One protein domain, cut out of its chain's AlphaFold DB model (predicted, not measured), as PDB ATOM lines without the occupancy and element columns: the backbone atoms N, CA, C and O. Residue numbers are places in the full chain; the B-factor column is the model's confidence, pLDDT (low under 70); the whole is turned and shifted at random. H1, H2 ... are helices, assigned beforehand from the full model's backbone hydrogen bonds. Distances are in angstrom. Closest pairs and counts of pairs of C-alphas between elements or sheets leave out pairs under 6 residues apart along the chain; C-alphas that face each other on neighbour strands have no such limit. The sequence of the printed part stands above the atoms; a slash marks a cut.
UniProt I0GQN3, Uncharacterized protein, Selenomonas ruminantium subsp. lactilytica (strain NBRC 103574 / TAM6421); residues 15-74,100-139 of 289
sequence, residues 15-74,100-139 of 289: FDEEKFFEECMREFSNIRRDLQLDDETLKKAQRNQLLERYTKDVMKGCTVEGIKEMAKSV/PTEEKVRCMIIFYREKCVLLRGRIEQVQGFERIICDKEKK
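Overview. This is residues 15 to 74 and 100 to 139 of the 289 residues of an uncharacterized protein of Selenomonas ruminantium subsp. lactilytica (strain NBRC 103574 / TAM6421) (UniProt I0GQN3). One long helix, H5, makes the long axis; H1 packs side by side with its first part, H3 packs on residues 112 to 119, and residues 127 to 139 stick out as a bare arm. H2 and H3 form a short helical hairpin, and H4 packs crosswise on H1. The printed part has 100 residues with five named helices, H1 to H5 in chain order, and no named strand: all helix. It is loose, with a radius of gyration of the C-alphas of 15.8 A, and spans 61 by 21 by 20 A, the arm adding to its length.

Arrangement. H5, residues 100 to 139, touches H1, residues 17 to 34, with residues 101 to 116 alone; the closest C-alphas, of Phe 20 and Thr 101, are 5.8 A apart, at a shallow tilt of 29 degrees, the same way. H3, residues 52 to 60, touches H5 at a shallow tilt of 30 degrees, opposite ways; the closest C-alphas, of Tyr 54 and Leu 119, are 5.3 A apart. H2, residues 39 to 46, touches H3 in the hairpin, with the closest C-alphas, of Gln 46 and Glu 52, 5.1 A apart. H4, residues 64 to 71, touches residues 21 to 25 of H1, about perpendicular at 89 degrees; the closest C-alphas, of Phe 21 and Val 64, are 6.5 A apart. H3 and H4 touch only at the corner. H1 and H3 are apart. In H1, H2, H3, H4 and H5 every O i to N i+4 pair is within hydrogen-bond range.

Along the chain. H5 measures 59.3 A from C-alpha 100 at (248.586, 194.072, 315.896) to C-alpha 139 at (224.872, 198.432, 261.769). H1 measures 25.7 A, beginning at C-alpha 17 at (248.364, 184.283, 312.811).

Size, cuts and confidence. Without residues 127 to 139 the body spans 41 by 22 by 18 A. Residues 75 to 99 are not printed, and C-alphas 74 and 100 are 14.4 A apart across the cut. The links printed whole are tight. No printed residue is under 70 in pLDDT.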
ATOM      1  N   PHE A  15     250.824 188.916 318.105       87.62
ATOM      2  CA  PHE A  15     250.201 188.692 316.806       87.62
ATOM      3  C   PHE A  15     249.680 187.256 316.724       87.62
ATOM      4  O   PHE A  15     250.441 186.312 316.923       87.62
ATOM      5  N   ASP A  16     248.402 187.111 316.395       93.75
ATOM      6  CA  ASP A  16     247.717 185.832 316.249       93.75
ATOM      7  C   ASP A  16     247.524 185.529 314.756       93.75
ATOM      8  O   ASP A  16     246.690 186.127 314.070       93.75
ATOM      9  N   GLU A  17     248.353 184.627 314.233       92.25
ATOM     10  CA  GLU A  17     248.364 184.283 312.811       92.25
ATOM     11  C   GLU A  17     247.104 183.512 312.380       92.25
ATOM     12  O   GLU A  17     246.607 183.723 311.271       92.25
ATOM     13  N   GLU A  18     246.561 182.652 313.242       94.31
ATOM     14  CA  GLU A  18     245.365 181.861 312.939       94.31
ATOM     15  C   GLU A  18     244.139 182.771 312.850       94.31
ATOM     16  O   GLU A  18     243.449 182.795 311.822       94.31
ATOM     17  N   LYS A  19     243.954 183.621 313.867       94.94
ATOM     18  CA  LYS A  19     242.891 184.628 313.894       94.94
ATOM     19  C   LYS A  19     242.991 185.593 312.713       94.94
ATOM     20  O   LYS A  19     241.975 185.929 312.104       94.94
ATOM     21  N   PHE A  20     244.204 186.012 312.347       94.81
ATOM     22  CA  PHE A  20     244.433 186.869 311.183       94.81
ATOM     23  C   PHE A  20     243.864 186.264 309.891       94.81
ATOM     24  O   PHE A  20     243.165 186.958 309.145       94.81
ATOM     25  N   PHE A  21     244.148 184.987 309.606       95.75
ATOM     26  CA  PHE A  21     243.656 184.346 308.383       95.75
ATOM     27  C   PHE A  21     242.156 184.076 308.424       95.75
ATOM     28  O   PHE A  21     241.495 184.278 307.404       95.75
ATOM     29  N   GLU A  22     241.616 183.659 309.569       97.06
ATOM     30  CA  GLU A  22     240.181 183.420 309.729       97.06
ATOM     31  C   GLU A  22     239.374 184.702 309.470       97.06
ATOM     32  O   GLU A  22     238.447 184.710 308.651       97.06
ATOM     33  N   GLU A  23     239.772 185.811 310.101       97.19
ATOM     34  CA  GLU A  23     239.112 187.104 309.919       97.19
ATOM     35  C   GLU A  23     239.273 187.622 308.486       97.19
ATOM     36  O   GLU A  23     238.284 188.036 307.879       97.19
ATOM     37  N   CYS A  24     240.471 187.530 307.891       96.81
ATOM     38  CA  CYS A  24     240.663 187.919 306.491       96.81
ATOM     39  C   CYS A  24     239.775 187.100 305.545       96.81
ATOM     40  O   CYS A  24     239.103 187.681 304.698       96.81
ATOM     41  N   MET A  25     239.722 185.772 305.692       96.94
ATOM     42  CA  MET A  25     238.892 184.903 304.847       96.94
ATOM     43  C   MET A  25     237.405 185.259 304.955       96.94
ATOM     44  O   MET A  25     236.710 185.351 303.934       96.94
ATOM     45  N   ARG A  26     236.918 185.500 306.179       97.69
ATOM     46  CA  ARG A  26     235.533 185.911 306.430       97.69
ATOM     47  C   ARG A  26     235.227 187.263 305.788       97.69
ATOM     48  O   ARG A  26     234.270 187.370 305.018       97.69
ATOM     49  N   GLU A  27     236.045 188.280 306.050       97.94
ATOM     50  CA  GLU A  27     235.796 189.631 305.544       97.94
ATOM     51  C   GLU A  27     235.994 189.737 304.028       97.94
ATOM     52  O   GLU A  27     235.227 190.416 303.349       97.94
ATOM     53  N   PHE A  28     236.950 189.008 303.450       97.69
ATOM     54  CA  PHE A  28     237.152 188.964 301.999       97.69
ATOM     55  C   PHE A  28     235.958 188.314 301.295       97.69
ATOM     56  O   PHE A  28     235.528 188.777 300.236       97.69
ATOM     57  N   SER A  29     235.374 187.274 301.898       97.19
ATOM     58  CA  SER A  29     234.119 186.678 301.429       97.19
ATOM     59  C   SER A  29     232.957 187.680 301.471       97.19
ATOM     60  O   SER A  29     232.220 187.806 300.490       97.19
ATOM     61  N   ASN A  30     232.833 188.459 302.553       97.50
ATOM     62  CA  ASN A  30     231.817 189.511 302.671       97.50
ATOM     63  C   ASN A  30     232.002 190.615 301.614       97.50
ATOM     64  O   ASN A  30     231.059 190.929 300.895       97.50
ATOM     65  N   ILE A  31     233.227 191.124 301.436       97.94
ATOM     66  CA  ILE A  31     233.553 192.136 300.415       97.94
ATOM     67  C   ILE A  31     233.162 191.660 299.013       97.94
ATOM     68  O   ILE A  31     232.563 192.417 298.244       97.94
ATOM     69  N   ARG A  32     233.503 190.413 298.659       97.81
ATOM     70  CA  ARG A  32     233.139 189.845 297.354       97.81
ATOM     71  C   ARG A  32     231.626 189.773 297.183       97.81
ATOM     72  O   ARG A  32     231.135 190.126 296.115       97.81
ATOM     73  N   ARG A  33     230.894 189.361 298.221       97.12
ATOM     74  CA  ARG A  33     229.426 189.305 298.203       97.12
ATOM     75  C   ARG A  33     228.814 190.690 297.981       97.12
ATOM     76  O   ARG A  33     227.988 190.834 297.084       97.12
ATOM     77  N   ASP A  34     229.276 191.700 298.718       97.44
ATOM     78  CA  ASP A  34     228.800 193.087 298.605       97.44
ATOM     79  C   ASP A  34     229.004 193.657 297.193       97.44
ATOM     80  O   ASP A  34     228.168 194.398 296.677       97.44
ATOM     81  N   LEU A  35     230.116 193.290 296.547       96.81
ATOM     82  CA  LEU A  35     230.473 193.734 295.197       96.81
ATOM     83  C   LEU A  35     229.983 192.792 294.086       96.81
ATOM     84  O   LEU A  35     230.317 193.006 292.918       96.81
ATOM     85  N   GLN A  36     229.185 191.773 294.428       97.19
ATOM     86  CA  GLN A  36     228.652 190.775 293.492       97.19
ATOM     87  C   GLN A  36     229.762 190.081 292.677       97.19
ATOM     88  O   GLN A  36     229.673 189.939 291.458       97.19
ATOM     89  N   LEU A  37     230.845 189.696 293.351       97.06
ATOM     90  CA  LEU A  37     231.971 188.930 292.810       97.06
ATOM     91  C   LEU A  37     231.904 187.481 293.309       97.06
ATOM     92  O   LEU A  37     232.830 186.986 293.958       97.06
ATOM     93  N   ASP A  38     230.775 186.825 293.042       94.31
ATOM     94  CA  ASP A  38     230.589 185.402 293.329       94.31
ATOM     95  C   ASP A  38     231.501 184.511 292.465       94.31
ATOM     96  O   ASP A  38     232.151 184.959 291.514       94.31
ATOM     97  N   ASP A  39     231.572 183.227 292.812       92.25
ATOM     98  CA  ASP A  39     232.488 182.290 292.160       92.25
ATOM     99  C   ASP A  39     232.195 182.126 290.661       92.25
ATOM    100  O   ASP A  39     233.121 181.944 289.869       92.25
ATOM    101  N   GLU A  40     230.935 182.243 290.235       94.44
ATOM    102  CA  GLU A  40     230.574 182.200 288.813       94.44
ATOM    103  C   GLU A  40     231.034 183.459 288.068       94.44
ATOM    104  O   GLU A  40     231.599 183.371 286.972       94.44
ATOM    105  N   THR A  41     230.890 184.630 288.687       95.12
ATOM    106  CA  THR A  41     231.397 185.904 288.168       95.12
ATOM    107  C   THR A  41     232.916 185.869 288.033       95.12
ATOM    108  O   THR A  41     233.447 186.260 286.989       95.12
ATOM    109  N   LEU A  42     233.624 185.339 289.036       95.06
ATOM    110  CA  LEU A  42     235.079 185.180 288.992       95.06
ATOM    111  C   LEU A  42     235.515 184.179 287.914       95.06
ATOM    112  O   LEU A  42     236.418 184.493 287.138       95.06
ATOM    113  N   LYS A  43     234.844 183.025 287.779       93.44
ATOM    114  CA  LYS A  43     235.117 182.058 286.696       93.44
ATOM    115  C   LYS A  43     234.903 182.673 285.315       93.44
ATOM    116  O   LYS A  43     235.712 182.455 284.412       93.44
ATOM    117  N   LYS A  44     233.829 183.450 285.129       93.12
ATOM    118  CA  LYS A  44     233.564 184.153 283.865       93.12
ATOM    119  C   LYS A  44     234.642 185.200 283.584       93.12
ATOM    120  O   LYS A  44     235.156 185.248 282.466       93.12
ATOM    121  N   ALA A  45     235.014 185.996 284.586       93.69
ATOM    122  CA  ALA A  45     236.062 187.003 284.462       93.69
ATOM    123  C   ALA A  45     237.429 186.373 284.143       93.69
ATOM    124  O   ALA A  45     238.152 186.877 283.289       93.69
ATOM    125  N   GLN A  46     237.742 185.216 284.730       93.00
ATOM    126  CA  GLN A  46     238.995 184.496 284.494       93.00
ATOM    127  C   GLN A  46     239.160 184.047 283.036       93.00
ATOM    128  O   GLN A  46     240.275 184.023 282.522       93.00
ATOM    129  N   ARG A  47     238.058 183.712 282.354       90.56
ATOM    130  CA  ARG A  47     238.068 183.314 280.934       90.56
ATOM    131  C   ARG A  47     238.248 184.497 279.979       90.56
ATOM    132  O   ARG A  47     238.490 184.283 278.795       90.56
ATOM    133  N   ASN A  48     238.120 185.734 280.460       89.94
ATOM    134  CA  ASN A  48     238.261 186.930 279.640       89.94
ATOM    135  C   ASN A  48     239.665 187.530 279.806       89.94
ATOM    136  O   ASN A  48     240.009 188.055 280.864       89.94
ATOM    137  N   GLN A  49     240.460 187.524 278.732       90.88
ATOM    138  CA  GLN A  49     241.823 188.076 278.745       90.88
ATOM    139  C   GLN A  49     241.889 189.547 279.201       90.88
ATOM    140  O   GLN A  49     242.879 189.955 279.804       90.88
ATOM    141  N   LEU A  50     240.838 190.349 278.984       89.31
ATOM    142  CA  LEU A  50     240.794 191.754 279.421       89.31
ATOM    143  C   LEU A  50     240.634 191.917 280.942       89.31
ATOM    144  O   LEU A  50     240.842 193.018 281.465       89.31
ATOM    145  N   LEU A  51     240.237 190.843 281.630       94.38
ATOM    146  CA  LEU A  51     239.965 190.780 283.066       94.38
ATOM    147  C   LEU A  51     240.964 189.894 283.818       94.38
ATOM    148  O   LEU A  51     241.015 189.956 285.046       94.38
ATOM    149  N   GLU A  52     241.770 189.101 283.109       90.50
ATOM    150  CA  GLU A  52     242.620 188.054 283.684       90.50
ATOM    151  C   GLU A  52     243.509 188.576 284.824       90.50
ATOM    152  O   GLU A  52     243.520 188.004 285.914       90.50
ATOM    153  N   ARG A  53     244.206 189.702 284.612       91.56
ATOM    154  CA  ARG A  53     245.084 190.308 285.628       91.56
ATOM    155  C   ARG A  53     244.327 190.672 286.909       91.56
ATOM    156  O   ARG A  53     244.783 190.346 287.998       91.56
ATOM    157  N   TYR A  54     243.186 191.341 286.777       94.50
ATOM    158  CA  TYR A  54     242.379 191.792 287.916       94.50
ATOM    159  C   TYR A  54     241.738 190.611 288.648       94.50
ATOM    160  O   TYR A  54     241.667 190.590 289.873       94.50
ATOM    161  N   THR A  55     241.317 189.598 287.891       96.31
ATOM    162  CA  THR A  55     240.713 188.384 288.442       96.31
ATOM    163  C   THR A  55     241.731 187.593 289.258       96.31
ATOM    164  O   THR A  55     241.408 187.145 290.353       96.31
ATOM    165  N   LYS A  56     242.981 187.478 288.780       94.62
ATOM    166  CA  LYS A  56     244.079 186.836 289.526       94.62
ATOM    167  C   LYS A  56     244.321 187.500 290.883       94.62
ATOM    168  O   LYS A  56     244.477 186.789 291.871       94.62
ATOM    169  N   ASP A  57     244.309 188.832 290.940       93.19
ATOM    170  CA  ASP A  57     244.466 189.571 292.198       93.19
ATOM    171  C   ASP A  57     243.335 189.245 293.185       93.19
ATOM    172  O   ASP A  57     243.606 188.962 294.346       93.19
ATOM    173  N   VAL A  58     242.075 189.212 292.743       96.62
ATOM    174  CA  VAL A  58     240.937 188.894 293.629       96.62
ATOM    175  C   VAL A  58     240.940 187.422 294.065       96.62
ATOM    176  O   VAL A  58     240.661 187.130 295.228       96.62
ATOM    177  N   MET A  59     241.311 186.501 293.171       95.38
ATOM    178  CA  MET A  59     241.356 185.057 293.444       95.38
ATOM    179  C   MET A  59     242.383 184.671 294.514       95.38
ATOM    180  O   MET A  59     242.148 183.727 295.263       95.38
ATOM    181  N   LYS A  60     243.498 185.405 294.636       94.62
ATOM    182  CA  LYS A  60     244.467 185.181 295.724       94.62
ATOM    183  C   LYS A  60     243.798 185.296 297.103       94.62
ATOM    184  O   LYS A  60     244.096 184.511 297.994       94.62
ATOM    185  N   GLY A  61     242.835 186.205 297.267       94.06
ATOM    186  CA  GLY A  61     242.131 186.404 298.539       94.06
ATOM    187  C   GLY A  61     241.108 185.313 298.865       94.06
ATOM    188  O   GLY A  61     240.492 185.351 299.921       94.06
ATOM    189  N   CYS A  62     240.916 184.338 297.976       94.25
ATOM    190  CA  CYS A  62     240.033 183.198 298.207       94.25
ATOM    191  C   CYS A  62     240.734 182.027 298.916       94.25
ATOM    192  O   CYS A  62     240.090 181.018 299.183       94.25
ATOM    193  N   THR A  63     242.045 182.126 299.170       96.44
ATOM    194  CA  THR A  63     242.864 181.050 299.753       96.44
ATOM    195  C   THR A  63     243.807 181.609 300.809       96.44
ATOM    196  O   THR A  63     244.278 182.740 300.680       96.44
ATOM    197  N   VAL A  64     244.141 180.809 301.821       95.62
ATOM    198  CA  VAL A  64     245.093 181.209 302.870       95.62
ATOM    199  C   VAL A  64     246.472 181.497 302.267       95.62
ATOM    200  O   VAL A  64     247.110 182.492 302.610       95.62
ATOM    201  N   GLU A  65     246.919 180.682 301.314       96.12
ATOM    202  CA  GLU A  65     248.194 180.840 300.611       96.12
ATOM    203  C   GLU A  65     248.251 182.150 299.818       96.12
ATOM    204  O   GLU A  65     249.257 182.861 299.851       96.12
ATOM    205  N   GLY A  66     247.165 182.507 299.131       95.31
ATOM    206  CA  GLY A  66     247.098 183.768 298.403       95.31
ATOM    207  C   GLY A  66     246.982 184.983 299.330       95.31
ATOM    208  O   GLY A  66     247.585 186.015 299.035       95.31
ATOM    209  N   ILE A  67     246.320 184.866 300.489       94.94
ATOM    210  CA  ILE A  67     246.339 185.904 301.537       94.94
ATOM    211  C   ILE A  67     247.764 186.088 302.081       94.94
ATOM    212  O   ILE A  67     248.221 187.225 302.211       94.94
ATOM    213  N   LYS A  68     248.504 184.995 302.327       94.31
ATOM    214  CA  LYS A  68     249.931 185.043 302.702       94.31
ATOM    215  C   LYS A  68     250.764 185.785 301.663       94.31
ATOM    216  O   LYS A  68     251.635 186.572 302.024       94.31
ATOM    217  N   GLU A  69     250.519 185.544 300.377       93.62
ATOM    218  CA  GLU A  69     251.214 186.239 299.293       93.62
ATOM    219  C   GLU A  69     250.862 187.735 299.250       93.62
ATOM    220  O   GLU A  69     251.757 188.576 299.163       93.62
ATOM    221  N   MET A  70     249.575 188.079 299.365       92.50
ATOM    222  CA  MET A  70     249.118 189.470 299.419       92.50
ATOM    223  C   MET A  70     249.746 190.232 300.578       92.50
ATOM    224  O   MET A  70     250.227 191.343 300.375       92.50
ATOM    225  N   ALA A  71     249.789 189.626 301.765       90.44
ATOM    226  CA  ALA A  71     250.311 190.249 302.976       90.44
ATOM    227  C   ALA A  71     251.785 190.672 302.853       90.44
ATOM    228  O   ALA A  71     252.204 191.588 303.549       90.44
ATOM    229  N   LYS A  72     252.564 190.061 301.947       89.94
ATOM    230  CA  LYS A  72     253.945 190.488 301.639       89.94
ATOM    231  C   LYS A  72     254.015 191.801 300.855       89.94
ATOM    232  O   LYS A  72     255.067 192.425 300.807       89.94
ATOM    233  N   SER A  73     252.926 192.164 300.180       82.69
ATOM    234  CA  SER A  73     252.830 193.314 299.274       82.69
ATOM    235  C   SER A  73     252.040 194.479 299.870       82.69
ATOM    236  O   SER A  73     252.013 195.554 299.273       82.69
ATOM    237  N   VAL A  74     251.365 194.272 301.006       78.50
ATOM    238  CA  VAL A  74     250.660 195.339 301.718       78.50
ATOM    239  C   VAL A  74     251.711 196.203 302.415       78.50
ATOM    240  O   VAL A  74     252.470 195.667 303.223       78.50
ATOM    241  N   PRO A 100     247.914 194.113 317.194       86.00
ATOM    242  CA  PRO A 100     248.586 194.072 315.896       86.00
ATOM    243  C   PRO A 100     247.863 193.176 314.882       86.00
ATOM    244  O   PRO A 100     248.019 193.375 313.677       86.00
ATOM    245  N   THR A 101     247.090 192.193 315.354       89.44
ATOM    246  CA  THR A 101     246.319 191.282 314.506       89.44
ATOM    247  C   THR A 101     245.175 192.032 313.842       89.44
ATOM    248  O   THR A 101     245.090 192.052 312.615       89.44
ATOM    249  N   GLU A 102     244.354 192.717 314.643       89.31
ATOM    250  CA  GLU A 102     243.193 193.484 314.172       89.31
ATOM    251  C   GLU A 102     243.605 194.581 313.182       89.31
ATOM    252  O   GLU A 102     242.993 194.747 312.125       89.31
ATOM    253  N   GLU A 103     244.703 195.285 313.465       87.31
ATOM    254  CA  GLU A 103     245.204 196.330 312.572       87.31
ATOM    255  C   GLU A 103     245.695 195.756 311.235       87.31
ATOM    256  O   GLU A 103     245.393 196.298 310.168       87.31
ATOM    257  N   LYS A 104     246.397 194.615 311.256       90.19
ATOM    258  CA  LYS A 104     246.835 193.952 310.021       90.19
ATOM    259  C   LYS A 104     245.644 193.452 309.203       90.19
ATOM    260  O   LYS A 104     245.640 193.625 307.983       90.19
ATOM    261  N   VAL A 105     244.623 192.891 309.856       93.06
ATOM    262  CA  VAL A 105     243.350 192.520 309.215       93.06
ATOM    263  C   VAL A 105     242.717 193.748 308.556       93.06
ATOM    264  O   VAL A 105     242.379 193.700 307.373       93.06
ATOM    265  N   ARG A 106     242.640 194.887 309.256       91.94
ATOM    266  CA  ARG A 106     242.099 196.145 308.715       91.94
ATOM    267  C   ARG A 106     242.828 196.595 307.445       91.94
ATOM    268  O   ARG A 106     242.182 196.948 306.456       91.94
ATOM    269  N   CYS A 107     244.159 196.549 307.435       90.75
ATOM    270  CA  CYS A 107     244.967 196.899 306.262       90.75
ATOM    271  C   CYS A 107     244.720 195.949 305.083       90.75
ATOM    272  O   CYS A 107     244.546 196.395 303.947       90.75
ATOM    273  N   MET A 108     244.631 194.645 305.356       94.81
ATOM    274  CA  MET A 108     244.305 193.632 304.352       94.81
ATOM    275  C   MET A 108     242.906 193.830 303.760       94.81
ATOM    276  O   MET A 108     242.741 193.718 302.547       94.81
ATOM    277  N   ILE A 109     241.910 194.167 304.586       95.19
ATOM    278  CA  ILE A 109     240.531 194.463 304.162       95.19
ATOM    279  C   ILE A 109     240.506 195.635 303.182       95.19
ATOM    280  O   ILE A 109     239.873 195.531 302.130       95.19
ATOM    281  N   ILE A 110     241.198 196.736 303.497       93.31
ATOM    282  CA  ILE A 110     241.276 197.910 302.616       93.31
ATOM    283  C   ILE A 110     241.926 197.517 301.287       93.31
ATOM    284  O   ILE A 110     241.329 197.719 300.228       93.31
ATOM    285  N   PHE A 111     243.096 196.877 301.347       93.62
ATOM    286  CA  PHE A 111     243.833 196.443 300.163       93.62
ATOM    287  C   PHE A 111     243.003 195.509 299.269       93.62
ATOM    288  O   PHE A 111     242.919 195.695 298.055       93.62
ATOM    289  N   TYR A 112     242.346 194.508 299.854       95.81
ATOM    290  CA  TYR A 112     241.544 193.552 299.100       95.81
ATOM    291  C   TYR A 112     240.267 194.170 298.528       95.81
ATOM    292  O   TYR A 112     239.892 193.882 297.386       95.81
ATOM    293  N   ARG A 113     239.623 195.070 299.281       96.69
ATOM    294  CA  ARG A 113     238.472 195.839 298.798       96.69
ATOM    295  C   ARG A 113     238.842 196.660 297.568       96.69
ATOM    296  O   ARG A 113     238.083 196.635 296.603       96.69
ATOM    297  N   GLU A 114     240.004 197.310 297.550       95.38
ATOM    298  CA  GLU A 114     240.487 198.029 296.364       95.38
ATOM    299  C   GLU A 114     240.609 197.104 295.145       95.38
ATOM    300  O   GLU A 114     240.126 197.442 294.063       95.38
ATOM    301  N   LYS A 115     241.179 195.901 295.308       96.44
ATOM    302  CA  LYS A 115     241.272 194.910 294.220       96.44
ATOM    303  C   LYS A 115     239.902 194.484 293.700       96.44
ATOM    304  O   LYS A 115     239.704 194.418 292.485       96.44
ATOM    305  N   CYS A 116     238.954 194.242 294.602       97.81
ATOM    306  CA  CYS A 116     237.589 193.875 294.238       97.81
ATOM    307  C   CYS A 116     236.869 195.010 293.495       97.81
ATOM    308  O   CYS A 116     236.258 194.766 292.454       97.81
ATOM    309  N   VAL A 117     236.985 196.255 293.967       97.56
ATOM    310  CA  VAL A 117     236.402 197.435 293.301       97.56
ATOM    311  C   VAL A 117     236.997 197.626 291.905       97.56
ATOM    312  O   VAL A 117     236.254 197.850 290.948       97.56
ATOM    313  N   LEU A 118     238.317 197.474 291.754       96.88
ATOM    314  CA  LEU A 118     238.985 197.554 290.451       96.88
ATOM    315  C   LEU A 118     238.491 196.475 289.481       96.88
ATOM    316  O   LEU A 118     238.190 196.788 288.326       96.88
ATOM    317  N   LEU A 119     238.380 195.220 289.933       97.50
ATOM    318  CA  LEU A 119     237.832 194.141 289.110       97.50
ATOM    319  C   LEU A 119     236.384 194.437 288.712       97.50
ATOM    320  O   LEU A 119     236.041 194.304 287.538       97.50
ATOM    321  N   ARG A 120     235.547 194.878 289.659       97.62
ATOM    322  CA  ARG A 120     234.140 195.190 289.396       97.62
ATOM    323  C   ARG A 120     233.987 196.296 288.355       97.62
ATOM    324  O   ARG A 120     233.286 196.098 287.364       97.62
ATOM    325  N   GLY A 121     234.705 197.408 288.517       96.50
ATOM    326  CA  GLY A 121     234.694 198.496 287.537       96.50
ATOM    327  C   GLY A 121     235.194 198.047 286.160       96.50
ATOM    328  O   GLY A 121     234.651 198.445 285.129       96.50
ATOM    329  N   ARG A 122     236.190 197.152 286.114       95.44
ATOM    330  CA  ARG A 122     236.676 196.592 284.847       95.44
ATOM    331  C   ARG A 122     235.656 195.654 284.190       95.44
ATOM    332  O   ARG A 122     235.519 195.702 282.970       95.44
ATOM    333  N   ILE A 123     234.930 194.839 284.958       95.88
ATOM    334  CA  ILE A 123     233.827 194.005 284.447       95.88
ATOM    335  C   ILE A 123     232.769 194.890 283.781       95.88
ATOM    336  O   ILE A 123     232.389 194.632 282.640       95.88
ATOM    337  N   GLU A 124     232.341 195.959 284.452       95.00
ATOM    338  CA  GLU A 124     231.349 196.904 283.919       95.00
ATOM    339  C   GLU A 124     231.843 197.596 282.644       95.00
ATOM    340  O   GLU A 124     231.094 197.756 281.676       95.00
ATOM    341  N   GLN A 125     233.131 197.945 282.594       92.62
ATOM    342  CA  GLN A 125     233.751 198.499 281.396       92.62
ATOM    343  C   GLN A 125     233.731 197.508 280.223       92.62
ATOM    344  O   GLN A 125     233.370 197.888 279.109       92.62
ATOM    345  N   VAL A 126     234.082 196.240 280.465       93.25
ATOM    346  CA  VAL A 126     234.053 195.188 279.437       93.25
ATOM    347  C   VAL A 126     232.627 194.937 278.941       93.25
ATOM    348  O   VAL A 126     232.417 194.871 277.734       93.25
ATOM    349  N   GLN A 127     231.628 194.916 279.827       91.94
ATOM    350  CA  GLN A 127     230.212 194.856 279.432       91.94
ATOM    351  C   GLN A 127     229.790 196.077 278.592       91.94
ATOM    352  O   GLN A 127     228.969 195.979 277.678       91.94
ATOM    353  N   GLY A 128     230.349 197.256 278.886       92.88
ATOM    354  CA  GLY A 128     230.207 198.445 278.047       92.88
ATOM    355  C   GLY A 128     230.743 198.225 276.630       92.88
ATOM    356  O   GLY A 128     230.062 198.553 275.661       92.88
ATOM    357  N   PHE A 129     231.923 197.619 276.501       94.12
ATOM    358  CA  PHE A 129     232.502 197.290 275.200       94.12
ATOM    359  C   PHE A 129     231.687 196.251 274.426       94.12
ATOM    360  O   PHE A 129     231.473 196.431 273.230       94.12
ATOM    361  N   GLU A 130     231.177 195.215 275.095       92.62
ATOM    362  CA  GLU A 130     230.301 194.208 274.479       92.62
ATOM    363  C   GLU A 130     229.048 194.850 273.867       92.62
ATOM    364  O   GLU A 130     228.684 194.537 272.734       92.62
ATOM    365  N   ARG A 131     228.432 195.819 274.562       93.94
ATOM    366  CA  ARG A 131     227.299 196.591 274.019       93.94
ATOM    367  C   ARG A 131     227.683 197.393 272.778       93.94
ATOM    368  O   ARG A 131     226.964 197.346 271.785       93.94
ATOM    369  N   ILE A 132     228.829 198.077 272.808       94.81
ATOM    370  CA  ILE A 132     229.336 198.837 271.653       94.81
ATOM    371  C   ILE A 132     229.546 197.914 270.448       94.81
ATOM    372  O   ILE A 132     229.162 198.271 269.337       94.81
ATOM    373  N   ILE A 133     230.141 196.737 270.656       95.31
ATOM    374  CA  ILE A 133     230.372 195.749 269.595       95.31
ATOM    375  C   ILE A 133     229.038 195.263 269.028       95.31
ATOM    376  O   ILE A 133     228.846 195.338 267.819       95.31
ATOM    377  N   CYS A 134     228.090 194.883 269.887       95.12
ATOM    378  CA  CYS A 134     226.764 194.432 269.466       95.12
ATOM    379  C   CYS A 134     226.018 195.495 268.638       95.12
ATOM    380  O   CYS A 134     225.443 195.196 267.592       95.12
ATOM    381  N   ASP A 135     226.057 196.762 269.056       95.31
ATOM    382  CA  ASP A 135     225.423 197.848 268.305       95.31
ATOM    383  C   ASP A 135     226.107 198.107 266.956       95.31
ATOM    384  O   ASP A 135     225.450 198.497 265.989       95.31
ATOM    385  N   LYS A 136     227.419 197.874 266.861       95.25
ATOM    386  CA  LYS A 136     228.145 197.944 265.589       95.25
ATOM    387  C   LYS A 136     227.805 196.769 264.681       95.25
ATOM    388  O   LYS A 136     227.602 196.999 263.497       95.25
ATOM    389  N   GLU A 137     227.669 195.559 265.211       95.56
ATOM    390  CA  GLU A 137     227.265 194.377 264.438       95.56
ATOM    391  C   GLU A 137     225.870 194.545 263.819       95.56
ATOM    392  O   GLU A 137     225.670 194.204 262.654       95.56
ATOM    393  N   LYS A 138     224.926 195.171 264.536       95.50
ATOM    394  CA  LYS A 138     223.617 195.538 263.965       95.50
ATOM    395  C   LYS A 138     223.764 196.469 262.761       95.50
ATOM    396  O   LYS A 138     223.186 196.217 261.715       95.50
ATOM    397  N   LYS A 139     224.602 197.502 262.878       91.81
ATOM    398  CA  LYS A 139     224.872 198.432 261.769       91.81
ATOM    399  C   LYS A 139     225.571 197.757 260.590       91.81
ATOM    400  O   LYS A 139     225.311 198.107 259.444       91.81
TER     401      LYS A 139